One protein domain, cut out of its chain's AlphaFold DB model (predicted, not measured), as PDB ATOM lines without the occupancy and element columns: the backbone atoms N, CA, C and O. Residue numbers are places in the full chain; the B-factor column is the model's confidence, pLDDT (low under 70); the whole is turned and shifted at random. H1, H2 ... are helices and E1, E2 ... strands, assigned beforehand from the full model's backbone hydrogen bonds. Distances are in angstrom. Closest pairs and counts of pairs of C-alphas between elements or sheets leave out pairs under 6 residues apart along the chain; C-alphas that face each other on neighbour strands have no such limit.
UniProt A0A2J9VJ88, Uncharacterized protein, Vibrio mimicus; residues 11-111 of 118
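AT A GLANCE: This is residues 11 to 111 of the 118 residues of an uncharacterized protein of Vibrio mimicus (UniProt A0A2J9VJ88). One long helix, H1, runs most of the domain's length and covers two small twisted sheets, lying over E6 and E5 of one and over E2 and E3 of the other. The sheets are partly face to face, and residues 98 to 111 fold back to pair briefly with E2. The printed part has 101 residues, with E1 to E7 in order and then H1; the class is mixed. The sheet E1 E7 E6 E5 is mixed, E2 E3 E4 antiparallel. The whole is compact, with a radius of gyration of the C-alphas of 13.3 A, and spans 41 by 25 by 24 A.

HOW THE PARTS SIT: The larger sheet runs E1, residues 11 to 13, E7, 65 to 68, E6, 53 to 60, and E5, 44 to 50. E1 and E7 are parallel, with N 11 and O 65 2.8 A apart. E5 E6 E7 is a meander, each strand the antiparallel neighbour of the one before; N 47 and O 57 are 2.9 A apart, N 66 and O 58 2.8 A. H1, residues 74 to 97, is on this sheet at a height of 10.3 A, making two layers; its closest C-alphas to E5 are Ala 77 and Asp 48, 5.8 A. H1 is also on the sheet of E2, 15 to 19, E3, 28 to 33, and E4, 36 to 40, a second meander: N 17 and O 30 are 3.0 A apart, N 38 and O 31 2.9 A. The two sheets form a sandwich, two sheets face to face, in which the parts that face each other are 10.3 A centre to centre. In H1 every O i to N i+4 pair is within hydrogen-bond range.

IN THESE COORDINATES: E1 begins at C-alpha 11 (169.459, 206.142, 151.309). E6 spans 19.6 A. H1 spans 34.5 A, ending at C-alpha 97 (156.450, 192.522, 176.675).

THE WHOLE: The C-alphas farthest apart, Thr 24 and Asn 52, are 41.0 A apart. The printed part has no cut and no long link. Residues 62 to 63 and 98 to 100 have pLDDT under 70.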
ATOM      1  N   ASP A  11     170.558 206.520 152.187       91.62
ATOM      2  CA  ASP A  11     169.459 206.142 151.309       91.62
ATOM      3  C   ASP A  11     168.189 206.880 151.753       91.62
ATOM      4  O   ASP A  11     168.174 207.562 152.782       91.62
ATOM      5  N   HIS A  12     167.133 206.789 150.960       93.50
ATOM      6  CA  HIS A  12     165.876 207.469 151.192       93.50
ATOM      7  C   HIS A  12     164.816 206.520 151.749       93.50
ATOM      8  O   HIS A  12     164.786 205.333 151.428       93.50
ATOM      9  N   PHE A  13     163.899 207.067 152.538       94.81
ATOM     10  CA  PHE A  13     162.647 206.405 152.890       94.81
ATOM     11  C   PHE A  13     161.464 207.321 152.572       94.81
ATOM     12  O   PHE A  13     161.576 208.549 152.638       94.81
ATOM     13  N   ASP A  14     160.338 206.711 152.224       94.81
ATOM     14  CA  ASP A  14     159.043 207.369 152.052       94.81
ATOM     15  C   ASP A  14     158.146 207.165 153.283       94.81
ATOM     16  O   ASP A  14     157.348 208.036 153.619       94.81
ATOM     17  N   ASP A  15     158.302 206.040 153.986       95.50
ATOM     18  CA  ASP A  15     157.557 205.711 155.203       95.50
ATOM     19  C   ASP A  15     158.424 204.869 156.157       95.50
ATOM     20  O   ASP A  15     159.456 204.315 155.758       95.50
ATOM     21  N   LEU A  16     158.011 204.764 157.420       96.00
ATOM     22  CA  LEU A  16     158.612 203.849 158.392       96.00
ATOM     23  C   LEU A  16     157.565 202.903 158.939       96.00
ATOM     24  O   LEU A  16     156.520 203.331 159.428       96.00
ATOM     25  N   TRP A  17     157.848 201.611 158.855       95.50
ATOM     26  CA  TRP A  17     156.935 200.574 159.311       95.50
ATOM     27  C   TRP A  17     157.555 199.825 160.478       95.50
ATOM     28  O   TRP A  17     158.748 199.531 160.483       95.50
ATOM     29  N   VAL A  18     156.743 199.489 161.465       94.00
ATOM     30  CA  VAL A  18     157.135 198.692 162.623       94.00
ATOM     31  C   VAL A  18     156.373 197.386 162.557       94.00
ATOM     32  O   VAL A  18     155.147 197.401 162.491       94.00
ATOM     33  N   TYR A  19     157.099 196.268 162.548       92.50
ATOM     34  CA  TYR A  19     156.521 194.928 162.629       92.50
ATOM     35  C   TYR A  19     157.565 193.866 162.980       92.50
ATOM     36  O   TYR A  19     158.782 194.088 162.961       92.50
ATOM     37  N   ARG A  20     157.074 192.671 163.292       88.38
ATOM     38  CA  ARG A  20     157.852 191.463 163.543       88.38
ATOM     39  C   ARG A  20     157.587 190.459 162.418       88.38
ATOM     40  O   ARG A  20     156.440 190.127 162.160       88.38
ATOM     41  N   ILE A  21     158.631 189.955 161.748       86.25
ATOM     42  CA  ILE A  21     158.452 189.006 160.624       86.25
ATOM     43  C   ILE A  21     157.998 187.620 161.113       86.25
ATOM     44  O   ILE A  21     157.251 186.931 160.428       86.25
ATOM     45  N   ARG A  22     158.476 187.183 162.285       82.25
ATOM     46  CA  ARG A  22     158.114 185.903 162.919       82.25
ATOM     47  C   ARG A  22     158.059 186.085 164.420       82.25
ATOM     48  O   ARG A  22     158.910 186.790 164.946       82.25
ATOM     49  N   GLU A  23     157.177 185.375 165.115       74.00
ATOM     50  CA  GLU A  23     157.055 185.430 166.582       74.00
ATOM     51  C   GLU A  23     158.395 185.319 167.326       74.00
ATOM     52  O   GLU A  23     158.606 186.004 168.320       74.00
ATOM     53  N   THR A  24     159.327 184.506 166.823       76.44
ATOM     54  CA  THR A  24     160.640 184.269 167.444       76.44
ATOM     55  C   THR A  24     161.688 185.343 167.147       76.44
ATOM     56  O   THR A  24     162.810 185.254 167.643       76.44
ATOM     57  N   GLN A  25     161.389 186.309 166.279       82.06
ATOM     58  CA  GLN A  25     162.288 187.410 165.941       82.06
ATOM     59  C   GLN A  25     161.901 188.670 166.717       82.06
ATOM     60  O   GLN A  25     160.730 188.850 167.040       82.06
ATOM     61  N   PRO A  26     162.854 189.565 167.016       86.06
ATOM     62  CA  PRO A  26     162.507 190.869 167.555       86.06
ATOM     63  C   PRO A  26     161.714 191.681 166.520       86.06
ATOM     64  O   PRO A  26     161.931 191.573 165.311       86.06
ATOM     65  N   CYS A  27     160.811 192.523 167.009       89.00
ATOM     66  CA  CYS A  27     160.293 193.659 166.265       89.00
ATOM     67  C   CYS A  27     161.453 194.485 165.694       89.00
ATOM     68  O   CYS A  27     162.472 194.688 166.363       89.00
ATOM     69  N   CYS A  28     161.274 194.973 164.467       91.50
ATOM     70  CA  CYS A  28     162.184 195.904 163.814       91.50
ATOM     71  C   CYS A  28     161.411 197.087 163.223       91.50
ATOM     72  O   CYS A  28     160.226 196.981 162.897       91.50
ATOM     73  N   ILE A  29     162.126 198.196 163.042       93.69
ATOM     74  CA  ILE A  29     161.681 199.320 162.219       93.69
ATOM     75  C   ILE A  29     162.225 199.104 160.811       93.69
ATOM     76  O   ILE A  29     163.387 198.729 160.649       93.69
ATOM     77  N   TYR A  30     161.406 199.344 159.801       94.38
ATOM     78  CA  TYR A  30     161.749 199.200 158.396       94.38
ATOM     79  C   TYR A  30     161.627 200.550 157.707       94.38
ATOM     80  O   TYR A  30     160.585 201.198 157.797       94.38
ATOM     81  N   ALA A  31     162.685 200.948 157.008       94.62
ATOM     82  CA  ALA A  31     162.604 201.990 156.001       94.62
ATOM     83  C   ALA A  31     161.860 201.429 154.791       94.62
ATOM     84  O   ALA A  31     162.248 200.378 154.272       94.62
ATOM     85  N   VAL A  32     160.798 202.112 154.376       95.50
ATOM     86  CA  VAL A  32     159.982 201.722 153.228       95.50
ATOM     87  C   VAL A  32     160.170 202.740 152.120       95.50
ATOM     88  O   VAL A  32     160.002 203.941 152.338       95.50
ATOM     89  N   ASN A  33     160.523 202.253 150.939       93.81
ATOM     90  CA  ASN A  33     160.612 203.023 149.705       93.81
ATOM     91  C   ASN A  33     160.196 202.142 148.510       93.81
ATOM     92  O   ASN A  33     159.662 201.044 148.686       93.81
ATOM     93  N   GLU A  34     160.424 202.621 147.289       91.12
ATOM     94  CA  GLU A  34     160.102 201.888 146.055       91.12
ATOM     95  C   GLU A  34     160.862 200.563 145.879       91.12
ATOM     96  O   GLU A  34     160.349 199.659 145.220       91.12
ATOM     97  N   ASP A  35     162.030 200.418 146.509       90.00
ATOM     98  CA  ASP A  35     162.839 199.194 146.479       90.00
ATOM     99  C   ASP A  35     162.368 198.153 147.509       90.00
ATOM    100  O   ASP A  35     162.794 196.992 147.486       90.00
ATOM    101  N   GLY A  36     161.462 198.544 148.408       93.31
ATOM    102  CA  GLY A  36     160.834 197.677 149.393       93.31
ATOM    103  C   GLY A  36     161.165 198.070 150.829       93.31
ATOM    104  O   GLY A  36     161.236 199.245 151.178       93.31
ATOM    105  N   HIS A  37     161.261 197.064 151.701       94.31
ATOM    106  CA  HIS A  37     161.378 197.253 153.148       94.31
ATOM    107  C   HIS A  37     162.772 196.857 153.627       94.31
ATOM    108  O   HIS A  37     163.136 195.677 153.600       94.31
ATOM    109  N   THR A  38     163.529 197.820 154.144       92.56
ATOM    110  CA  THR A  38     164.868 197.566 154.682       92.56
ATOM    111  C   THR A  38     164.890 197.738 156.199       92.56
ATOM    112  O   THR A  38     164.557 198.815 156.690       92.56
ATOM    113  N   PRO A  39     165.306 196.719 156.978       91.44
ATOM    114  CA  PRO A  39     165.353 196.836 158.429       91.44
ATOM    115  C   PRO A  39     166.422 197.843 158.873       91.44
ATOM    116  O   PRO A  39     167.594 197.754 158.484       91.44
ATOM    117  N   ILE A  40     166.024 198.757 159.753       89.81
ATOM    118  CA  ILE A  40     166.895 199.689 160.463       89.81
ATOM    119  C   ILE A  40     167.285 199.023 161.784       89.81
ATOM    120  O   ILE A  40     166.481 198.896 162.703       89.81
ATOM    121  N   VAL A  41     168.526 198.539 161.855       81.50
ATOM    122  CA  VAL A  41     169.024 197.745 162.989       81.50
ATOM    123  C   VAL A  41     169.898 198.604 163.903       81.50
ATOM    124  O   VAL A  41     170.715 199.381 163.418       81.50
ATOM    125  N   GLY A  42     169.812 198.386 165.214       76.38
ATOM    126  CA  GLY A  42     170.673 199.031 166.211       76.38
ATOM    127  C   GLY A  42     170.098 200.341 166.745       76.38
ATOM    128  O   GLY A  42     168.923 200.633 166.545       76.38
ATOM    129  N   ASN A  43     170.932 201.116 167.440       82.94
ATOM    130  CA  ASN A  43     170.512 202.395 168.007       82.94
ATOM    131  C   ASN A  43     170.213 203.388 166.883       82.94
ATOM    132  O   ASN A  43     171.059 203.625 166.016       82.94
ATOM    133  N   ILE A  44     169.008 203.956 166.912       89.12
ATOM    134  CA  ILE A  44     168.552 204.957 165.953       89.12
ATOM    135  C   ILE A  44     168.743 206.333 166.581       89.12
ATOM    136  O   ILE A  44     168.084 206.674 167.562       89.12
ATOM    137  N   ALA A  45     169.629 207.132 165.998       90.50
ATOM    138  CA  ALA A  45     169.733 208.553 166.295       90.50
ATOM    139  C   ALA A  45     168.937 209.354 165.258       90.50
ATOM    140  O   ALA A  45     169.087 209.139 164.054       90.50
ATOM    141  N   LEU A  46     168.099 210.277 165.729       93.25
ATOM    142  CA  LEU A  46     167.275 211.142 164.884       93.25
ATOM    143  C   LEU A  46     167.930 212.512 164.704       93.25
ATOM    144  O   LEU A  46     168.538 213.051 165.629       93.25
ATOM    145  N   SER A  47     167.778 213.079 163.515       92.12
ATOM    146  CA  SER A  47     168.138 214.458 163.193       92.12
ATOM    147  C   SER A  47     167.061 215.067 162.298       92.12
ATOM    148  O   SER A  47     166.494 214.377 161.455       92.12
ATOM    149  N   ASP A  48     166.790 216.352 162.490       91.69
ATOM    150  CA  ASP A  48     165.811 217.178 161.766       91.69
ATOM    151  C   ASP A  48     166.378 217.823 160.486       91.69
ATOM    152  O   ASP A  48     165.786 218.732 159.890       91.69
ATOM    153  N   SER A  49     167.566 217.394 160.062       91.69
ATOM    154  CA  SER A  49     168.239 217.995 158.923       91.69
ATOM    155  C   SER A  49     169.179 217.038 158.201       91.69
ATOM    156  O   SER A  49     169.810 216.150 158.779       91.69
ATOM    157  N   TYR A  50     169.294 217.256 156.894       91.25
ATOM    158  CA  TYR A  50     170.276 216.615 156.026       91.25
ATOM    159  C   TYR A  50     170.861 217.669 155.089       91.25
ATOM    160  O   TYR A  50     170.131 218.284 154.318       91.25
ATOM    161  N   ASN A  51     172.175 217.907 155.164       89.50
ATOM    162  CA  ASN A  51     172.885 218.888 154.329       89.50
ATOM    163  C   ASN A  51     172.197 220.265 154.253       89.50
ATOM    164  O   ASN A  51     172.001 220.816 153.174       89.50
ATOM    165  N   ASN A  52     171.842 220.821 155.416       88.81
ATOM    166  CA  ASN A  52     171.143 222.106 155.572       88.81
ATOM    167  C   ASN A  52     169.698 222.141 155.036       88.81
ATOM    168  O   ASN A  52     169.087 223.206 155.012       88.81
ATOM    169  N   ILE A  53     169.138 221.001 154.632       92.94
ATOM    170  CA  ILE A  53     167.725 220.865 154.277       92.94
ATOM    171  C   ILE A  53     166.976 220.356 155.507       92.94
ATOM    172  O   ILE A  53     167.357 219.332 156.076       92.94
ATOM    173  N   THR A  54     165.908 221.047 155.906       95.44
ATOM    174  CA  THR A  54     164.995 220.589 156.962       95.44
ATOM    175  C   THR A  54     164.240 219.347 156.493       95.44
ATOM    176  O   THR A  54     163.552 219.374 155.467       95.44
ATOM    177  N   THR A  55     164.414 218.237 157.203       95.19
ATOM    178  CA  THR A  55     163.848 216.918 156.874       95.19
ATOM    179  C   THR A  55     163.979 215.990 158.087       95.19
ATOM    180  O   THR A  55     164.202 216.473 159.188       95.19
ATOM    181  N   VAL A  56     163.863 214.671 157.930       95.31
ATOM    182  CA  VAL A  56     164.253 213.719 158.976       95.31
ATOM    183  C   VAL A  56     165.318 212.761 158.474       95.31
ATOM    184  O   VAL A  56     165.180 212.156 157.414       95.31
ATOM    185  N   MET A  57     166.372 212.596 159.267       94.06
ATOM    186  CA  MET A  57     167.441 211.633 159.053       94.06
ATOM    187  C   MET A  57     167.509 210.656 160.231       94.06
ATOM    188  O   MET A  57     167.658 211.065 161.382       94.06
ATOM    189  N   LEU A  58     167.460 209.360 159.934       93.69
ATOM    190  CA  LEU A  58     167.706 208.272 160.870       93.69
ATOM    191  C   LEU A  58     169.128 207.763 160.661       93.69
ATOM    192  O   LEU A  58     169.482 207.282 159.584       93.69
ATOM    193  N   ARG A  59     169.951 207.837 161.703       88.81
ATOM    194  CA  ARG A  59     171.303 207.277 161.715       88.81
ATOM    195  C   ARG A  59     171.294 205.987 162.517       88.81
ATOM    196  O   ARG A  59     170.956 206.003 163.696       88.81
ATOM    197  N   SER A  60     171.678 204.889 161.876       80.81
ATOM    198  CA  SER A  60     171.941 203.612 162.537       80.81
ATOM    199  C   SER A  60     173.447 203.446 162.723       80.81
ATOM    200  O   SER A  60     174.220 203.698 161.803       80.81
ATOM    201  N   GLU A  61     173.873 202.962 163.890       70.38
ATOM    202  CA  GLU A  61     175.287 202.655 164.167       70.38
ATOM    203  C   GLU A  61     175.880 201.572 163.248       70.38
ATOM    204  O   GLU A  61     177.099 201.443 163.151       70.38
ATOM    205  N   ARG A  62     175.040 200.750 162.604       66.00
ATOM    206  CA  ARG A  62     175.480 199.543 161.885       66.00
ATOM    207  C   ARG A  62     175.293 199.607 160.370       66.00
ATOM    208  O   ARG A  62     175.743 198.680 159.695       66.00
ATOM    209  N   ARG A  63     174.603 200.619 159.827       67.31
ATOM    210  CA  ARG A  63     174.195 200.682 158.406       67.31
ATOM    211  C   ARG A  63     174.089 202.115 157.865       67.31
ATOM    212  O   ARG A  63     174.341 203.076 158.582       67.31
ATOM    213  N   CYS A  64     173.719 202.224 156.583       81.25
ATOM    214  CA  CYS A  64     173.372 203.469 155.904       81.25
ATOM    215  C   CYS A  64     172.377 204.305 156.717       81.25
ATOM    216  O   CYS A  64     171.501 203.772 157.402       81.25
ATOM    217  N   SER A  65     172.527 205.623 156.624       89.88
ATOM    218  CA  SER A  65     171.535 206.553 157.157       89.88
ATOM    219  C   SER A  65     170.320 206.607 156.239       89.88
ATOM    220  O   SER A  65     170.468 206.487 155.028       89.88
ATOM    221  N   TRP A  66     169.142 206.833 156.803       93.62
ATOM    222  CA  TRP A  66     167.894 206.946 156.054       93.62
ATOM    223  C   TRP A  66     167.396 208.376 156.123       93.62
ATOM    224  O   TRP A  66     167.253 208.919 157.214       93.62
ATOM    225  N   VAL A  67     167.159 208.998 154.978       94.94
ATOM    226  CA  VAL A  67     166.687 210.380 154.876       94.94
ATOM    227  C   VAL A  67     165.274 210.366 154.316       94.94
ATOM    228  O   VAL A  67     165.004 209.671 153.339       94.94
ATOM    229  N   LEU A  68     164.360 211.120 154.919       95.62
ATOM    230  CA  LEU A  68     163.022 211.260 154.365       95.62
ATOM    231  C   LEU A  68     163.163 211.877 152.975       95.62
ATOM    232  O   LEU A  68     163.813 212.910 152.808       95.62
ATOM    233  N   ARG A  69     162.550 211.257 151.965       94.81
ATOM    234  CA  ARG A  69     162.710 211.679 150.565       94.81
ATOM    235  C   ARG A  69     162.283 213.134 150.329       94.81
ATOM    236  O   ARG A  69     162.692 213.740 149.341       94.81
ATOM    237  N   TYR A  70     161.481 213.710 151.220       92.50
ATOM    238  CA  TYR A  70     160.928 215.050 151.092       92.50
ATOM    239  C   TYR A  70     161.472 216.026 152.141       92.50
ATOM    240  O   TYR A  70     161.694 215.697 153.307       92.50
ATOM    241  N   SER A  71     161.654 217.271 151.708       94.19
ATOM    242  CA  SER A  71     161.868 218.422 152.581       94.19
ATOM    243  C   SER A  71     160.617 218.710 153.407       94.19
ATOM    244  O   SER A  71     159.508 218.669 152.865       94.19
ATOM    245  N   LEU A  72     160.810 219.136 154.645       94.50
ATOM    246  CA  LEU A  72     159.747 219.494 155.576       94.50
ATOM    247  C   LEU A  72     159.850 220.967 155.987       94.50
ATOM    248  O   LEU A  72     160.918 221.576 155.894       94.50
ATOM    249  N   SER A  73     158.750 221.538 156.479       95.12
ATOM    250  CA  SER A  73     158.836 222.701 157.370       95.12
ATOM    251  C   SER A  73     159.396 222.281 158.737       95.12
ATOM    252  O   SER A  73     159.377 221.100 159.082       95.12
ATOM    253  N   SER A  74     159.865 223.235 159.546       92.94
ATOM    254  CA  SER A  74     160.347 222.936 160.907       92.94
ATOM    255  C   SER A  74     159.266 222.287 161.780       92.94
ATOM    256  O   SER A  74     159.531 221.290 162.436       92.94
ATOM    257  N   GLU A  75     158.025 222.778 161.707       94.06
ATOM    258  CA  GLU A  75     156.888 222.194 162.435       94.06
ATOM    259  C   GLU A  75     156.615 220.748 162.000       94.06
ATOM    260  O   GLU A  75     156.402 219.865 162.831       94.06
ATOM    261  N   GLN A  76     156.671 220.476 160.693       94.38
ATOM    262  CA  GLN A  76     156.527 219.116 160.184       94.38
ATOM    263  C   GLN A  76     157.676 218.220 160.657       94.38
ATOM    264  O   GLN A  76     157.424 217.088 161.057       94.38
ATOM    265  N   ALA A  77     158.920 218.709 160.649       94.00
ATOM    266  CA  ALA A  77     160.072 217.943 161.121       94.00
ATOM    267  C   ALA A  77     159.928 217.545 162.600       94.00
ATOM    268  O   ALA A  77     160.138 216.377 162.933       94.00
ATOM    269  N   ASP A  78     159.469 218.459 163.459       94.19
ATOM    270  CA  ASP A  78     159.206 218.176 164.876       94.19
ATOM    271  C   ASP A  78     158.118 217.105 165.056       94.19
ATOM    272  O   ASP A  78     158.267 216.174 165.856       94.19
ATOM    273  N   ILE A  79     157.025 217.194 164.291       94.69
ATOM    274  CA  ILE A  79     155.950 216.192 164.316       94.69
ATOM    275  C   ILE A  79     156.489 214.823 163.885       94.69
ATOM    276  O   ILE A  79     156.257 213.829 164.579       94.69
ATOM    277  N   TYR A  80     157.242 214.763 162.784       95.31
ATOM    278  CA  TYR A  80     157.842 213.518 162.308       95.31
ATOM    279  C   TYR A  80     158.786 212.919 163.355       95.31
ATOM    280  O   TYR A  80     158.650 211.741 163.678       95.31
ATOM    281  N   ILE A  81     159.699 213.699 163.940       94.88
ATOM    282  CA  ILE A  81     160.632 213.208 164.970       94.88
ATOM    283  C   ILE A  81     159.881 212.626 166.167       94.88
ATOM    284  O   ILE A  81     160.237 211.548 166.658       94.88
ATOM    285  N   ASN A  82     158.822 213.298 166.618       95.12
ATOM    286  CA  ASN A  82     158.005 212.824 167.730       95.12
ATOM    287  C   ASN A  82     157.309 211.496 167.399       95.12
ATOM    288  O   ASN A  82     157.348 210.568 168.211       95.12
ATOM    289  N   LYS A  83     156.730 211.364 166.201       95.62
ATOM    290  CA  LYS A  83     156.061 210.127 165.768       95.62
ATOM    291  C   LYS A  83     157.024 208.978 165.502       95.62
ATOM    292  O   LYS A  83     156.738 207.841 165.866       95.62
ATOM    293  N   ILE A  84     158.209 209.256 164.973       95.56
ATOM    294  CA  ILE A  84     159.257 208.243 164.807       95.56
ATOM    295  C   ILE A  84     159.767 207.772 166.174       95.56
ATOM    296  O   ILE A  84     159.970 206.579 166.382       95.56
ATOM    297  N   SER A  85     159.901 208.680 167.142       93.94
ATOM    298  CA  SER A  85     160.251 208.319 168.523       93.94
ATOM    299  C   SER A  85     159.185 207.433 169.179       93.94
ATOM    300  O   SER A  85     159.517 206.529 169.945       93.94
ATOM    301  N   GLU A  86     157.906 207.665 168.872       93.00
ATOM    302  CA  GLU A  86     156.792 206.808 169.294       93.00
ATOM    303  C   GLU A  86     156.916 205.398 168.692       93.00
ATOM    304  O   GLU A  86     156.863 204.418 169.437       93.00
ATOM    305  N   LEU A  87     157.196 205.287 167.388       92.88
ATOM    306  CA  LEU A  87     157.439 204.005 166.711       92.88
ATOM    307  C   LEU A  87     158.599 203.212 167.327       92.88
ATOM    308  O   LEU A  87     158.461 202.010 167.563       92.88
ATOM    309  N   ILE A  88     159.717 203.881 167.626       91.94
ATOM    310  CA  ILE A  88     160.876 203.257 168.284       91.94
ATOM    311  C   ILE A  88     160.463 202.662 169.633       91.94
ATOM    312  O   ILE A  88     160.684 201.477 169.882       91.94
ATOM    313  N   ARG A  89     159.770 203.446 170.468       90.25
ATOM    314  CA  ARG A  89     159.297 202.993 171.787       90.25
ATOM    315  C   ARG A  89     158.316 201.830 171.695       90.25
ATOM    316  O   ARG A  89     158.374 200.926 172.526       90.25
ATOM    317  N   VAL A  90     157.412 201.843 170.712       88.56
ATOM    318  CA  VAL A  90     156.487 200.724 170.485       88.56
ATOM    319  C   VAL A  90     157.268 199.464 170.130       88.56
ATOM    320  O   VAL A  90     157.011 198.414 170.716       88.56
ATOM    321  N   CYS A  91     158.250 199.559 169.236       89.69
ATOM    322  CA  CYS A  91     159.030 198.394 168.835       89.69
ATOM    323  C   CYS A  91     159.851 197.808 169.996       89.69
ATOM    324  O   CYS A  91     159.850 196.592 170.204       89.69
ATOM    325  N   ASP A  92     160.461 198.666 170.818       88.19
ATOM    326  CA  ASP A  92     161.161 198.256 172.041       88.19
ATOM    327  C   ASP A  92     160.210 197.608 173.059       88.19
ATOM    328  O   ASP A  92     160.524 196.571 173.648       88.19
ATOM    329  N   SER A  93     159.008 198.167 173.229       86.81
ATOM    330  CA  SER A  93     157.977 197.609 174.109       86.81
ATOM    331  C   SER A  93     157.506 196.229 173.641       86.81
ATOM    332  O   SER A  93     157.402 195.307 174.454       86.81
ATOM    333  N   VAL A  94     157.285 196.045 172.334       84.94
ATOM    334  CA  VAL A  94     156.931 194.747 171.731       84.94
ATOM    335  C   VAL A  94     158.039 193.717 171.960       84.94
ATOM    336  O   VAL A  94     157.749 192.552 172.238       84.94
ATOM    337  N   ASN A  95     159.304 194.135 171.896       83.50
ATOM    338  CA  ASN A  95     160.452 193.280 172.205       83.50
ATOM    339  C   ASN A  95     160.525 192.883 173.685       83.50
ATOM    340  O   ASN A  95     160.973 191.780 173.991       83.50
ATOM    341  N   TYR A  96     160.074 193.749 174.596       80.25
ATOM    342  CA  TYR A  96     160.121 193.501 176.038       80.25
ATOM    343  C   TYR A  96     158.919 192.704 176.568       80.25
ATOM    344  O   TYR A  96     159.071 191.856 177.445       80.25
ATOM    345  N   THR A  97     157.714 192.982 176.065       73.44
ATOM    346  CA  THR A  97     156.450 192.522 176.675       73.44
ATOM    347  C   THR A  97     155.760 191.373 175.943       73.44
ATOM    348  O   THR A  97     154.788 190.844 176.475       73.44
ATOM    349  N   ASN A  98     156.218 190.977 174.744       64.00
ATOM    350  CA  ASN A  98     155.470 190.075 173.847       64.00
ATOM    351  C   ASN A  98     154.000 190.520 173.628       64.00
ATOM    352  O   ASN A  98     153.108 189.694 173.459       64.00
ATOM    353  N   SER A  99     153.748 191.832 173.664       60.19
ATOM    354  CA  SER A  99     152.444 192.468 173.417       60.19
ATOM    355  C   SER A  99     152.221 192.691 171.904       60.19
ATOM    356  O   SER A  99     153.189 192.557 171.155       60.19
ATOM    357  N   PRO A 100     150.989 193.027 171.458       61.62
ATOM    358  CA  PRO A 100     150.203 192.336 170.414       61.62
ATOM    359  C   PRO A 100     150.920 192.062 169.079       61.62
ATOM    360  O   PRO A 100     151.906 192.704 168.740       61.62
ATOM    361  N   GLU A 101     150.370 191.127 168.292       71.31
ATOM    362  CA  GLU A 101     150.844 190.730 166.956       71.31
ATOM    363  C   GLU A 101     150.929 191.921 165.979       71.31
ATOM    364  O   GLU A 101     150.011 192.199 165.209       71.31
ATOM    365  N   ILE A 102     152.053 192.642 165.996       84.75
ATOM    366  CA  ILE A 102     152.426 193.556 164.916       84.75
ATOM    367  C   ILE A 102     153.150 192.721 163.859       84.75
ATOM    368  O   ILE A 102     154.328 192.384 164.019       84.75
ATOM    369  N   THR A 103     152.434 192.355 162.800       88.31
ATOM    370  CA  THR A 103     152.919 191.483 161.718       88.31
ATOM    371  C   THR A 103     153.111 192.276 160.424       88.31
ATOM    372  O   THR A 103     152.695 193.434 160.350       88.31
ATOM    373  N   PRO A 104     153.734 191.703 159.379       89.62
ATOM    374  CA  PRO A 104     153.822 192.364 158.079       89.62
ATOM    375  C   PRO A 104     152.449 192.705 157.469       89.62
ATOM    376  O   PRO A 104     152.340 193.676 156.723       89.62
ATOM    377  N   GLU A 105     151.410 191.928 157.785       90.44
ATOM    378  CA  GLU A 105     150.028 192.134 157.327       90.44
ATOM    379  C   GLU A 105     149.295 193.219 158.126       90.44
ATOM    380  O   GLU A 105     148.369 193.841 157.605       90.44
ATOM    381  N   ASN A 106     149.717 193.465 159.368       90.06
ATOM    382  CA  ASN A 106     149.180 194.508 160.241       90.06
ATOM    383  C   ASN A 106     150.310 195.338 160.893       90.06
ATOM    384  O   ASN A 106     150.509 195.269 162.112       90.06
ATOM    385  N   PRO A 107     151.092 196.089 160.093       92.88
ATOM    386  CA  PRO A 107     152.214 196.867 160.594       92.88
ATOM    387  C   PRO A 107     151.735 198.199 161.171       92.88
ATOM    388  O   PRO A 107     150.748 198.774 160.711       92.88
ATOM    389  N   LEU A 108     152.490 198.744 162.122       93.44
ATOM    390  CA  LEU A 108     152.303 200.122 162.564       93.44
ATOM    391  C   LEU A 108     153.123 201.053 161.663       93.44
ATOM    392  O   LEU A 108     154.346 200.921 161.601       93.44
ATOM    393  N   LYS A 109     152.467 201.979 160.962       95.00
ATOM    394  CA  LYS A 109     153.104 202.854 159.966       95.00
ATOM    395  C   LYS A 109     153.224 204.286 160.471       95.00
ATOM    396  O   LYS A 109     152.333 204.787 161.158       95.00
ATOM    397  N   LEU A 110     154.303 204.968 160.100       95.50
ATOM    398  CA  LEU A 110     154.490 206.384 160.408       95.50
ATOM    399  C   LEU A 110     153.409 207.232 159.733       95.50
ATOM    400  O   LEU A 110     152.833 208.102 160.384       95.50
ATOM    401  N   SER A 111     153.094 206.948 158.471       94.19
ATOM    402  CA  SER A 111     152.017 207.613 157.727       94.19
ATOM    403  C   SER A 111     150.656 207.575 158.445       94.19
ATOM    404  O   SER A 111     149.980 208.603 158.532       94.19
TER     405      SER A 111